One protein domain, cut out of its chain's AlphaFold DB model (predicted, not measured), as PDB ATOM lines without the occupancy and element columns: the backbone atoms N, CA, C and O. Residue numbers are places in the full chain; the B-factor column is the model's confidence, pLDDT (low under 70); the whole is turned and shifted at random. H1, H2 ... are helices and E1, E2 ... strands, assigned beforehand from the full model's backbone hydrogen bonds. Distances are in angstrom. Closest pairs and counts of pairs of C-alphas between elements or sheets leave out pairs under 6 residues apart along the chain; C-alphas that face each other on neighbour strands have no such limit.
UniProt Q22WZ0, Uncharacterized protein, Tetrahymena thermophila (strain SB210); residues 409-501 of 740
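Overview. This is residues 409 to 501 of the 740 residues of an uncharacterized protein of Tetrahymena thermophila (strain SB210) (UniProt Q22WZ0). What shape is it? It is a loop-rich body of little regular structure, with H3 in the middle, antiparallel hairpin E1 E2 beside it, and H1 and H2 farther out. What is printed? Three named helices and two named strands, H1 E1 E2 H2 H3, class mixed, hold 24 of 93 residues. It is compact, radius of gyration of the C-alphas 12.2 A, spanning 36 by 30 by 21 A.

Along the chain. Where are the strands? E1 is residues 436 to 438, E2 444 to 446. Where are the helices? H1, 430 to 433, begins at C-alpha (33.560, -17.150, 83.093). H2, 451 to 457, and H3, 460 to 466, each measure 9.7 A from first to last C-alpha; H3 ends at (36.783, 1.101, 86.558).

Arrangement. How do the strands pair? N 437 and O 445 are within hydrogen-bond range, 2.8 A. What of the helices? The closest C-alphas of E2 and H3, Val 446 and Ser 465, are 6.1 A apart. H3 has every O i to N i+4 pair within range; H2 has 1 of 3, and 1 of 4 O i to N i+3 pairs.

Size, cuts and confidence. How large? The farthest C-alphas, Gln 421 and Ser 492, are 37.5 A apart. Where is confidence low? Residues 471 to 472 have pLDDT under 70.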
ATOM      1  N   ASN A 409      41.597  -2.527  94.501       79.06
ATOM      2  CA  ASN A 409      41.096  -1.279  93.916       79.06
ATOM      3  C   ASN A 409      39.728  -1.512  93.254       79.06
ATOM      4  O   ASN A 409      39.658  -1.631  92.028       79.06
ATOM      5  N   PRO A 410      38.634  -1.623  94.023       84.25
ATOM      6  CA  PRO A 410      37.345  -1.987  93.459       84.25
ATOM      7  C   PRO A 410      36.801  -0.891  92.533       84.25
ATOM      8  O   PRO A 410      36.955   0.305  92.790       84.25
ATOM      9  N   GLY A 411      36.120  -1.312  91.465       86.94
ATOM     10  CA  GLY A 411      35.436  -0.412  90.533       86.94
ATOM     11  C   GLY A 411      34.176   0.212  91.135       86.94
ATOM     12  O   GLY A 411      33.907   0.096  92.322       86.94
ATOM     13  N   VAL A 412      33.341   0.857  90.328       90.81
ATOM     14  CA  VAL A 412      31.995   1.301  90.704       90.81
ATOM     15  C   VAL A 412      30.945   0.282  90.244       90.81
ATOM     16  O   VAL A 412      31.155  -0.391  89.231       90.81
ATOM     17  N   PRO A 413      29.803   0.139  90.939       92.00
ATOM     18  CA  PRO A 413      28.750  -0.778  90.514       92.00
ATOM     19  C   PRO A 413      28.170  -0.430  89.132       92.00
ATOM     20  O   PRO A 413      27.832   0.720  88.859       92.00
ATOM     21  N   VAL A 414      27.987  -1.445  88.288       92.56
ATOM     22  CA  VAL A 414      27.405  -1.368  86.944       92.56
ATOM     23  C   VAL A 414      26.278  -2.389  86.778       92.56
ATOM     24  O   VAL A 414      26.372  -3.525  87.240       92.56
ATOM     25  N   ALA A 415      25.189  -1.995  86.117       91.56
ATOM     26  CA  ALA A 415      23.996  -2.826  85.933       91.56
ATOM     27  C   ALA A 415      24.143  -3.800  84.749       91.56
ATOM     28  O   ALA A 415      23.399  -3.722  83.775       91.56
ATOM     29  N   CYS A 416      25.136  -4.686  84.815       90.62
ATOM     30  CA  CYS A 416      25.418  -5.651  83.753       90.62
ATOM     31  C   CYS A 416      24.794  -7.027  83.971       90.62
ATOM     32  O   CYS A 416      24.746  -7.815  83.031       90.62
ATOM     33  N   SER A 417      24.311  -7.356  85.173       89.88
ATOM     34  CA  SER A 417      23.737  -8.682  85.402       89.88
ATOM     35  C   SER A 417      22.311  -8.809  84.867       89.88
ATOM     36  O   SER A 417      21.519  -7.868  84.914       89.88
ATOM     37  N   LYS A 418      21.979 -10.015  84.399       84.50
ATOM     38  CA  LYS A 418      20.629 -10.408  83.974       84.50
ATOM     39  C   LYS A 418      19.786 -10.968  85.123       84.50
ATOM     40  O   LYS A 418      18.588 -11.166  84.946       84.50
ATOM     41  N   ASP A 419      20.395 -11.218  86.282       82.81
ATOM     42  CA  ASP A 419      19.737 -11.787  87.453       82.81
ATOM     43  C   ASP A 419      20.257 -11.171  88.771       82.81
ATOM     44  O   ASP A 419      21.181 -10.346  88.809       82.81
ATOM     45  N   THR A 420      19.646 -11.573  89.886       81.44
ATOM     46  CA  THR A 420      19.967 -11.052  91.221       81.44
ATOM     47  C   THR A 420      21.043 -11.845  91.964       81.44
ATOM     48  O   THR A 420      21.418 -11.434  93.057       81.44
ATOM     49  N   GLN A 421      21.544 -12.954  91.417       82.75
ATOM     50  CA  GLN A 421      22.448 -13.891  92.102       82.75
ATOM     51  C   GLN A 421      23.874 -13.881  91.536       82.75
ATOM     52  O   GLN A 421      24.828 -14.165  92.251       82.75
ATOM     53  N   THR A 422      24.042 -13.526  90.264       86.19
ATOM     54  CA  THR A 422      25.293 -13.665  89.516       86.19
ATOM     55  C   THR A 422      25.691 -12.362  88.822       86.19
ATOM     56  O   THR A 422      24.948 -11.370  88.833       86.19
ATOM     57  N   CYS A 423      26.874 -12.369  88.201       88.94
ATOM     58  CA  CYS A 423      27.363 -11.333  87.288       88.94
ATOM     59  C   CYS A 423      27.480 -11.841  85.840       88.94
ATOM     60  O   CYS A 423      28.270 -11.323  85.053       88.94
ATOM     61  N   GLY A 424      26.655 -12.829  85.463       87.44
ATOM     62  CA  GLY A 424      26.748 -13.519  84.172       87.44
ATOM     63  C   GLY A 424      26.549 -12.642  82.928       87.44
ATOM     64  O   GLY A 424      26.936 -13.028  81.833       87.44
ATOM     65  N   GLY A 425      25.966 -11.447  83.067       86.88
ATOM     66  CA  GLY A 425      25.809 -10.502  81.952       86.88
ATOM     67  C   GLY A 425      26.974  -9.517  81.761       86.88
ATOM     68  O   GLY A 425      26.969  -8.749  80.804       86.88
ATOM     69  N   CYS A 426      27.982  -9.547  82.638       90.44
ATOM     70  CA  CYS A 426      29.117  -8.616  82.630       90.44
ATOM     71  C   CYS A 426      30.279  -9.064  81.726       90.44
ATOM     72  O   CYS A 426      31.210  -8.295  81.480       90.44
ATOM     73  N   GLY A 427      30.223 -10.290  81.201       86.94
ATOM     74  CA  GLY A 427      31.251 -10.866  80.342       86.94
ATOM     75  C   GLY A 427      30.744 -12.058  79.539       86.94
ATOM     76  O   GLY A 427      29.814 -12.745  79.957       86.94
ATOM     77  N   SER A 428      31.368 -12.309  78.389       85.00
ATOM     78  CA  SER A 428      31.062 -13.454  77.519       85.00
ATOM     79  C   SER A 428      31.696 -14.768  77.993       85.00
ATOM     80  O   SER A 428      31.297 -15.829  77.521       85.00
ATOM     81  N   THR A 429      32.654 -14.712  78.923       87.44
ATOM     82  CA  THR A 429      33.357 -15.873  79.490       87.44
ATOM     83  C   THR A 429      33.309 -15.858  81.016       87.44
ATOM     84  O   THR A 429      33.178 -14.794  81.630       87.44
ATOM     85  N   ASN A 430      33.468 -17.032  81.635       84.12
ATOM     86  CA  ASN A 430      33.560 -17.150  83.093       84.12
ATOM     87  C   ASN A 430      34.748 -16.359  83.655       84.12
ATOM     88  O   ASN A 430      34.616 -15.751  84.711       84.12
ATOM     89  N   ASP A 431      35.871 -16.303  82.936       84.19
ATOM     90  CA  ASP A 431      37.053 -15.546  83.362       84.19
ATOM     91  C   ASP A 431      36.736 -14.060  83.532       84.19
ATOM     92  O   ASP A 431      37.057 -13.481  84.564       84.19
ATOM     93  N   ILE A 432      36.021 -13.460  82.571       88.69
ATOM     94  CA  ILE A 432      35.581 -12.062  82.666       88.69
ATOM     95  C   ILE A 432      34.554 -11.900  83.792       88.69
ATOM     96  O   ILE A 432      34.627 -10.947  84.561       88.69
ATOM     97  N   GLN A 433      33.587 -12.814  83.904       89.19
ATOM     98  CA  GLN A 433      32.535 -12.733  84.925       89.19
ATOM     99  C   GLN A 433      33.101 -12.828  86.350       89.19
ATOM    100  O   GLN A 433      32.627 -12.119  87.236       89.19
ATOM    101  N   ASN A 434      34.152 -13.626  86.556       88.06
ATOM    102  CA  ASN A 434      34.844 -13.792  87.837       88.06
ATOM    103  C   ASN A 434      35.643 -12.548  88.269       88.06
ATOM    104  O   ASN A 434      36.019 -12.434  89.437       88.06
ATOM    105  N   LEU A 435      35.877 -11.590  87.364       89.56
ATOM    106  CA  LEU A 435      36.453 -10.285  87.709       89.56
ATOM    107  C   LEU A 435      35.451  -9.373  88.426       89.56
ATOM    108  O   LEU A 435      35.850  -8.342  88.965       89.56
ATOM    109  N   PHE A 436      34.167  -9.740  88.453       91.31
ATOM    110  CA  PHE A 436      33.115  -8.988  89.122       91.31
ATOM    111  C   PHE A 436      32.660  -9.675  90.410       91.31
ATOM    112  O   PHE A 436      32.563 -10.898  90.493       91.31
ATOM    113  N   SER A 437      32.299  -8.874  91.407       89.19
ATOM    114  CA  SER A 437      31.520  -9.300  92.567       89.19
ATOM    115  C   SER A 437      30.111  -8.754  92.479       89.19
ATOM    116  O   SER A 437      29.828  -7.697  91.896       89.19
ATOM    117  N   LYS A 438      29.197  -9.505  93.087       88.44
ATOM    118  CA  LYS A 438      27.816  -9.082  93.196       88.44
ATOM    119  C   LYS A 438      27.711  -7.911  94.169       88.44
ATOM    120  O   LYS A 438      28.216  -7.976  95.285       88.44
ATOM    121  N   SER A 439      27.023  -6.856  93.739       83.56
ATOM    122  CA  SER A 439      26.643  -5.734  94.592       83.56
ATOM    123  C   SER A 439      25.146  -5.850  94.923       83.56
ATOM    124  O   SER A 439      24.690  -6.902  95.368       83.56
ATOM    125  N   LYS A 440      24.344  -4.804  94.697       84.00
ATOM    126  CA  LYS A 440      22.896  -4.798  94.967       84.00
ATOM    127  C   LYS A 440      22.054  -5.003  93.701       84.00
ATOM    128  O   LYS A 440      22.266  -4.333  92.693       84.00
ATOM    129  N   GLY A 441      21.029  -5.857  93.780       85.19
ATOM    130  CA  GLY A 441      20.072  -6.075  92.686       85.19
ATOM    131  C   GLY A 441      20.753  -6.648  91.441       85.19
ATOM    132  O   GLY A 441      21.434  -7.664  91.530       85.19
ATOM    133  N   ASN A 442      20.614  -5.980  90.295       87.75
ATOM    134  CA  ASN A 442      21.264  -6.387  89.040       87.75
ATOM    135  C   ASN A 442      22.673  -5.783  88.863       87.75
ATOM    136  O   ASN A 442      23.302  -5.974  87.823       87.75
ATOM    137  N   SER A 443      23.186  -5.076  89.874       91.38
ATOM    138  CA  SER A 443      24.494  -4.426  89.806       91.38
ATOM    139  C   SER A 443      25.634  -5.356  90.214       91.38
ATOM    140  O   SER A 443      25.531  -6.121  91.176       91.38
ATOM    141  N   CYS A 444      26.745  -5.230  89.502       92.38
ATOM    142  CA  CYS A 444      28.008  -5.914  89.745       92.38
ATOM    143  C   CYS A 444      29.148  -4.903  89.745       92.38
ATOM    144  O   CYS A 444      29.041  -3.850  89.127       92.38
ATOM    145  N   GLN A 445      30.232  -5.200  90.443       92.62
ATOM    146  CA  GLN A 445      31.366  -4.296  90.607       92.62
ATOM    147  C   GLN A 445      32.643  -5.056  90.286       92.62
ATOM    148  O   GLN A 445      32.792  -6.189  90.735       92.62
ATOM    149  N   VAL A 446      33.554  -4.463  89.512       92.38
ATOM    150  CA  VAL A 446      34.873  -5.069  89.302       92.38
ATOM    151  C   VAL A 446      35.592  -5.161  90.647       92.38
ATOM    152  O   VAL A 446      35.657  -4.177  91.386       92.38
ATOM    153  N   ASN A 447      36.114  -6.345  90.955       87.31
ATOM    154  CA  ASN A 447      36.795  -6.641  92.212       87.31
ATOM    155  C   ASN A 447      38.067  -5.808  92.363       87.31
ATOM    156  O   ASN A 447      38.325  -5.260  93.431       87.31
ATOM    157  N   ASP A 448      38.838  -5.692  91.283       87.56
ATOM    158  CA  ASP A 448      40.079  -4.935  91.258       87.56
ATOM    159  C   ASP A 448      40.367  -4.400  89.848       87.56
ATOM    160  O   ASP A 448      40.438  -5.162  88.885       87.56
ATOM    161  N   CYS A 449      40.522  -3.084  89.731       89.94
ATOM    162  CA  CYS A 449      40.804  -2.375  88.487       89.94
ATOM    163  C   CYS A 449      42.287  -2.396  88.070       89.94
ATOM    164  O   CYS A 449      42.667  -1.721  87.106       89.94
ATOM    165  N   SER A 450      43.125  -3.165  88.767       88.12
ATOM    166  CA  SER A 450      44.547  -3.308  88.459       88.12
ATOM    167  C   SER A 450      44.774  -4.025  87.120       88.12
ATOM    168  O   SER A 450      44.170  -5.057  86.816       88.12
ATOM    169  N   SER A 451      45.672  -3.495  86.285       84.00
ATOM    170  CA  SER A 451      45.894  -3.962  84.912       84.00
ATOM    171  C   SER A 451      46.449  -5.385  84.829       84.00
ATOM    172  O   SER A 451      46.227  -6.065  83.833       84.00
ATOM    173  N   ASN A 452      47.161  -5.847  85.858       80.75
ATOM    174  CA  ASN A 452      47.663  -7.222  85.980       80.75
ATOM    175  C   ASN A 452      46.553  -8.246  86.268       80.75
ATOM    176  O   ASN A 452      46.686  -9.398  85.867       80.75
ATOM    177  N   ILE A 453      45.475  -7.837  86.944       83.38
ATOM    178  CA  ILE A 453      44.321  -8.692  87.246       83.38
ATOM    179  C   ILE A 453      43.374  -8.734  86.047       83.38
ATOM    180  O   ILE A 453      42.917  -9.805  85.654       83.38
ATOM    181  N   ILE A 454      43.108  -7.576  85.436       87.75
ATOM    182  CA  ILE A 454      42.223  -7.497  84.271       87.75
ATOM    183  C   ILE A 454      42.889  -8.081  83.018       87.75
ATOM    184  O   ILE A 454      42.254  -8.819  82.265       87.75
ATOM    185  N   GLY A 455      44.167  -7.780  82.779       85.50
ATOM    186  CA  GLY A 455      44.916  -8.291  81.631       85.50
ATOM    187  C   GLY A 455      44.205  -8.056  80.292       85.50
ATOM    188  O   GLY A 455      43.705  -6.968  80.007       85.50
ATOM    189  N   SER A 456      44.143  -9.100  79.464       86.81
ATOM    190  CA  SER A 456      43.479  -9.088  78.153       86.81
ATOM    191  C   SER A 456      41.952  -9.188  78.215       86.81
ATOM    192  O   SER A 456      41.305  -9.175  77.173       86.81
ATOM    193  N   ASN A 457      41.362  -9.299  79.408       91.06
ATOM    194  CA  ASN A 457      39.921  -9.496  79.590       91.06
ATOM    195  C   ASN A 457      39.123  -8.182  79.569       91.06
ATOM    196  O   ASN A 457      37.943  -8.176  79.916       91.06
ATOM    197  N   LEU A 458      39.759  -7.070  79.184       92.12
ATOM    198  CA  LEU A 458      39.159  -5.739  79.119       92.12
ATOM    199  C   LEU A 458      37.879  -5.745  78.261       92.12
ATOM    200  O   LEU A 458      37.860  -6.271  77.149       92.12
ATOM    201  N   ASN A 459      36.812  -5.119  78.758       93.81
ATOM    202  CA  ASN A 459      35.575  -4.908  78.009       93.81
ATOM    203  C   ASN A 459      34.881  -3.610  78.457       93.81
ATOM    204  O   ASN A 459      35.310  -2.963  79.415       93.81
ATOM    205  N   GLY A 460      33.790  -3.227  77.788       94.25
ATOM    206  CA  GLY A 460      33.093  -1.977  78.107       94.25
ATOM    207  C   GLY A 460      32.482  -1.941  79.514       94.25
ATOM    208  O   GLY A 460      32.506  -0.893  80.155       94.25
ATOM    209  N   TRP A 461      32.024  -3.071  80.059       95.25
ATOM    210  CA  TRP A 461      31.536  -3.137  81.443       95.25
ATOM    211  C   TRP A 461      32.646  -2.910  82.471       95.25
ATOM    212  O   TRP A 461      32.421  -2.211  83.460       95.25
ATOM    213  N   ILE A 462      33.838  -3.457  82.222       95.06
ATOM    214  CA  ILE A 462      35.031  -3.239  83.041       95.06
ATOM    215  C   ILE A 462      35.455  -1.777  82.950       95.06
ATOM    216  O   ILE A 462      35.669  -1.168  83.990       95.06
ATOM    217  N   CYS A 463      35.501  -1.186  81.752       94.56
ATOM    218  CA  CYS A 463      35.811   0.236  81.586       94.56
ATOM    219  C   CYS A 463      34.827   1.120  82.365       94.56
ATOM    220  O   CYS A 463      35.236   1.927  83.194       94.56
ATOM    221  N   ASN A 464      33.520   0.897  82.204       94.88
ATOM    222  CA  ASN A 464      32.494   1.661  82.910       94.88
ATOM    223  C   ASN A 464      32.564   1.477  84.440       94.88
ATOM    224  O   ASN A 464      32.371   2.437  85.182       94.88
ATOM    225  N   SER A 465      32.882   0.272  84.931       94.69
ATOM    226  CA  SER A 465      33.085   0.029  86.366       94.69
ATOM    227  C   SER A 465      34.379   0.680  86.870       94.69
ATOM    228  O   SER A 465      34.388   1.351  87.892       94.69
ATOM    229  N   CYS A 466      35.480   0.585  86.142       93.38
ATOM    230  CA  CYS A 466      36.783   1.101  86.558       93.38
ATOM    231  C   CYS A 466      37.066   2.534  86.088       93.38
ATOM    232  O   CYS A 466      38.196   3.000  86.199       93.38
ATOM    233  N   GLN A 467      36.058   3.269  85.611       91.88
ATOM    234  CA  GLN A 467      36.229   4.596  85.006       91.88
ATOM    235  C   GLN A 467      36.906   5.633  85.922       91.88
ATOM    236  O   GLN A 467      37.487   6.600  85.435       91.88
ATOM    237  N   ASN A 468      36.831   5.426  87.242       84.12
ATOM    238  CA  ASN A 468      37.426   6.290  88.264       84.12
ATOM    239  C   ASN A 468      38.733   5.728  88.854       84.12
ATOM    240  O   ASN A 468      39.335   6.371  89.715       84.12
ATOM    241  N   ALA A 469      39.168   4.536  88.433       81.62
ATOM    242  CA  ALA A 469      40.436   3.970  88.872       81.62
ATOM    243  C   ALA A 469      41.591   4.842  88.354       81.62
ATOM    244  O   ALA A 469      41.643   5.207  87.179       81.62
ATOM    245  N   SER A 470      42.508   5.219  89.243       70.56
ATOM    246  CA  SER A 470      43.655   6.080  88.930       70.56
ATOM    247  C   SER A 470      44.903   5.610  89.685       70.56
ATOM    248  O   SER A 470      44.798   4.845  90.641       70.56
ATOM    249  N   GLY A 471      46.093   6.016  89.235       69.00
ATOM    250  CA  GLY A 471      47.382   5.591  89.805       69.00
ATOM    251  C   GLY A 471      48.134   4.561  88.951       69.00
ATOM    252  O   GLY A 471      47.591   4.006  87.995       69.00
ATOM    253  N   SER A 472      49.416   4.336  89.261       67.81
ATOM    254  CA  SER A 472      50.264   3.393  88.519       67.81
ATOM    255  C   SER A 472      49.826   1.948  88.763       67.81
ATOM    256  O   SER A 472      49.724   1.538  89.916       67.81
ATOM    257  N   GLY A 473      49.623   1.180  87.691       76.38
ATOM    258  CA  GLY A 473      49.229  -0.233  87.760       76.38
ATOM    259  C   GLY A 473      47.727  -0.496  87.610       76.38
ATOM    260  O   GLY A 473      47.340  -1.656  87.545       76.38
ATOM    261  N   ASN A 474      46.890   0.543  87.497       85.25
ATOM    262  CA  ASN A 474      45.483   0.406  87.107       85.25
ATOM    263  C   ASN A 474      45.313   0.404  85.583       85.25
ATOM    264  O   ASN A 474      46.180   0.881  84.843       85.25
ATOM    265  N   ILE A 475      44.184  -0.125  85.106       88.12
ATOM    266  CA  ILE A 475      43.782   0.052  83.706       88.12
ATOM    267  C   ILE A 475      43.580   1.541  83.379       88.12
ATOM    268  O   ILE A 475      43.383   2.371  84.269       88.12
ATOM    269  N   ALA A 476      43.622   1.888  82.091       86.12
ATOM    270  CA  ALA A 476      43.388   3.259  81.649       86.12
ATOM    271  C   ALA A 476      42.009   3.764  82.111       86.12
ATOM    272  O   ALA A 476      41.008   3.060  81.989       86.12
ATOM    273  N   ALA A 477      41.951   5.005  82.598       85.81
ATOM    274  CA  ALA A 477      40.688   5.624  82.979       85.81
ATOM    275  C   ALA A 477      39.846   5.935  81.732       85.81
ATOM    276  O   ALA A 477      40.290   6.625  80.810       85.81
ATOM    277  N   GLY A 478      38.607   5.455  81.714       89.69
ATOM    278  CA  GLY A 478      37.683   5.681  80.613       89.69
ATOM    279  C   GLY A 478      36.413   4.866  80.781       89.69
ATOM    280  O   GLY A 478      36.456   3.753  81.286       89.69
ATOM    281  N   GLN A 479      35.285   5.429  80.361       93.38
ATOM    282  CA  GLN A 479      33.982   4.790  80.504       93.38
ATOM    283  C   GLN A 479      33.724   3.732  79.422       93.38
ATOM    284  O   GLN A 479      33.013   2.758  79.660       93.38
ATOM    285  N   TYR A 480      34.288   3.920  78.229       95.38
ATOM    286  CA  TYR A 480      33.943   3.145  77.040       95.38
ATOM    287  C   TYR A 480      35.117   2.304  76.560       95.38
ATOM    288  O   TYR A 480      36.265   2.703  76.726       95.38
ATOM    289  N   PHE A 481      34.839   1.166  75.932       95.19
ATOM    290  CA  PHE A 481      35.862   0.312  75.333       95.19
ATOM    291  C   PHE A 481      35.928   0.534  73.822       95.19
ATOM    292  O   PHE A 481      34.940   0.306  73.131       95.19
ATOM    293  N   ASP A 482      37.084   0.948  73.300       91.75
ATOM    294  CA  ASP A 482      37.277   1.229  71.865       91.75
ATOM    295  C   ASP A 482      37.698   0.003  71.030       91.75
ATOM    296  O   ASP A 482      38.039   0.132  69.855       91.75
ATOM    297  N   GLY A 483      37.694  -1.187  71.639       88.31
ATOM    298  CA  GLY A 483      38.221  -2.421  71.050       88.31
ATOM    299  C   GLY A 483      39.668  -2.725  71.448       88.31
ATOM    300  O   GLY A 483      40.142  -3.832  71.195       88.31
ATOM    301  N   LYS A 484      40.365  -1.785  72.100       90.06
ATOM    302  CA  LYS A 484      41.745  -1.957  72.573       90.06
ATOM    303  C   LYS A 484      41.952  -1.505  74.017       90.06
ATOM    304  O   LYS A 484      42.641  -2.185  74.770       90.06
ATOM    305  N   THR A 485      41.393  -0.365  74.410       92.31
ATOM    306  CA  THR A 485      41.570   0.247  75.730       92.31
ATOM    307  C   THR A 485      40.287   0.925  76.207       92.31
ATOM    308  O   THR A 485      39.335   1.125  75.450       92.31
ATOM    309  N   CYS A 486      40.261   1.297  77.483       93.50
ATOM    310  CA  CYS A 486      39.240   2.184  78.013       93.50
ATOM    311  C   CYS A 486      39.520   3.631  77.588       93.50
ATOM    312  O   CYS A 486      40.649   4.115  77.698       93.50
ATOM    313  N   VAL A 487      38.484   4.320  77.114       92.81
ATOM    314  CA  VAL A 487      38.521   5.701  76.630       92.81
ATOM    315  C   VAL A 487      37.398   6.524  77.253       92.81
ATOM    316  O   VAL A 487      36.312   6.027  77.556       92.81
ATOM    317  N   LYS A 488      37.651   7.819  77.457       92.69
ATOM    318  CA  LYS A 488      36.651   8.748  78.008       92.69
ATOM    319  C   LYS A 488      35.545   9.084  77.007       92.69
ATOM    320  O   LYS A 488      34.402   9.244  77.406       92.69
ATOM    321  N   ASN A 489      35.894   9.184  75.727       92.00
ATOM    322  CA  ASN A 489      34.971   9.429  74.625       92.00
ATOM    323  C   ASN A 489      35.244   8.394  73.538       92.00
ATOM    324  O   ASN A 489      36.409   8.087  73.280       92.00
ATOM    325  N   CYS A 490      34.194   7.897  72.887       91.19
ATOM    326  CA  CYS A 490      34.379   7.040  71.726       91.19
ATOM    327  C   CYS A 490      35.086   7.787  70.583       91.19
ATOM    328  O   CYS A 490      34.940   9.011  70.466       91.19
ATOM    329  N   PRO A 491      35.840   7.069  69.729       89.75
ATOM    330  CA  PRO A 491      36.394   7.630  68.504       89.75
ATOM    331  C   PRO A 491      35.327   8.337  67.660       89.75
ATOM    332  O   PRO A 491      34.147   7.986  67.703       89.75
ATOM    333  N   SER A 492      35.742   9.332  66.873       84.62
ATOM    334  CA  SER A 492      34.819  10.138  66.064       84.62
ATOM    335  C   SER A 492      33.899   9.264  65.197       84.62
ATOM    336  O   SER A 492      34.360   8.376  64.477       84.62
ATOM    337  N   GLY A 493      32.591   9.524  65.279       79.94
ATOM    338  CA  GLY A 493      31.544   8.779  64.572       79.94
ATOM    339  C   GLY A 493      31.054   7.505  65.271       79.94
ATOM    340  O   GLY A 493      30.048   6.952  64.838       79.94
ATOM    341  N   GLN A 494      31.699   7.059  66.353       89.12
ATOM    342  CA  GLN A 494      31.254   5.916  67.154       89.12
ATOM    343  C   GLN A 494      30.483   6.359  68.400       89.12
ATOM    344  O   GLN A 494      30.684   7.451  68.934       89.12
ATOM    345  N   GLN A 495      29.611   5.483  68.886       88.50
ATOM    346  CA  GLN A 495      28.831   5.663  70.104       88.50
ATOM    347  C   GLN A 495      28.836   4.373  70.923       88.50
ATOM    348  O   GLN A 495      29.015   3.276  70.395       88.50
ATOM    349  N   ALA A 496      28.631   4.514  72.227       91.12
ATOM    350  CA  ALA A 496      28.534   3.408  73.163       91.12
ATOM    351  C   ALA A 496      27.374   3.661  74.126       91.12
ATOM    352  O   ALA A 496      27.089   4.799  74.496       91.12
ATOM    353  N   SER A 497      26.693   2.598  74.533       89.38
ATOM    354  CA  SER A 497      25.596   2.664  75.496       89.38
ATOM    355  C   SER A 497      25.532   1.385  76.320       89.38
ATOM    356  O   SER A 497      26.220   0.409  76.025       89.38
ATOM    357  N   ALA A 498      24.653   1.343  77.320       85.81
ATOM    358  CA  ALA A 498      24.401   0.114  78.068       85.81
ATOM    359  C   ALA A 498      23.937  -1.045  77.159       85.81
ATOM    360  O   ALA A 498      24.316  -2.189  77.394       85.81
ATOM    361  N   ALA A 499      23.187  -0.758  76.084       84.88
ATOM    362  CA  ALA A 499      22.747  -1.772  75.121       84.88
ATOM    363  C   ALA A 499      23.911  -2.377  74.318       84.88
ATOM    364  O   ALA A 499      23.839  -3.534  73.917       84.88
ATOM    365  N   THR A 500      24.997  -1.622  74.126       86.31
ATOM    366  CA  THR A 500      26.229  -2.089  73.464       86.31
ATOM    367  C   THR A 500      27.270  -2.585  74.468       86.31
ATOM    368  O   THR A 500      28.420  -2.821  74.106       86.31
ATOM    369  N   GLY A 501      26.903  -2.697  75.751       89.88
ATOM    370  CA  GLY A 501      27.829  -3.045  76.828       89.88
ATOM    371  C   GLY A 501      28.970  -2.043  76.994       89.88
ATOM    372  O   GLY A 501      30.061  -2.440  77.384       89.88
TER     373      GLY A 501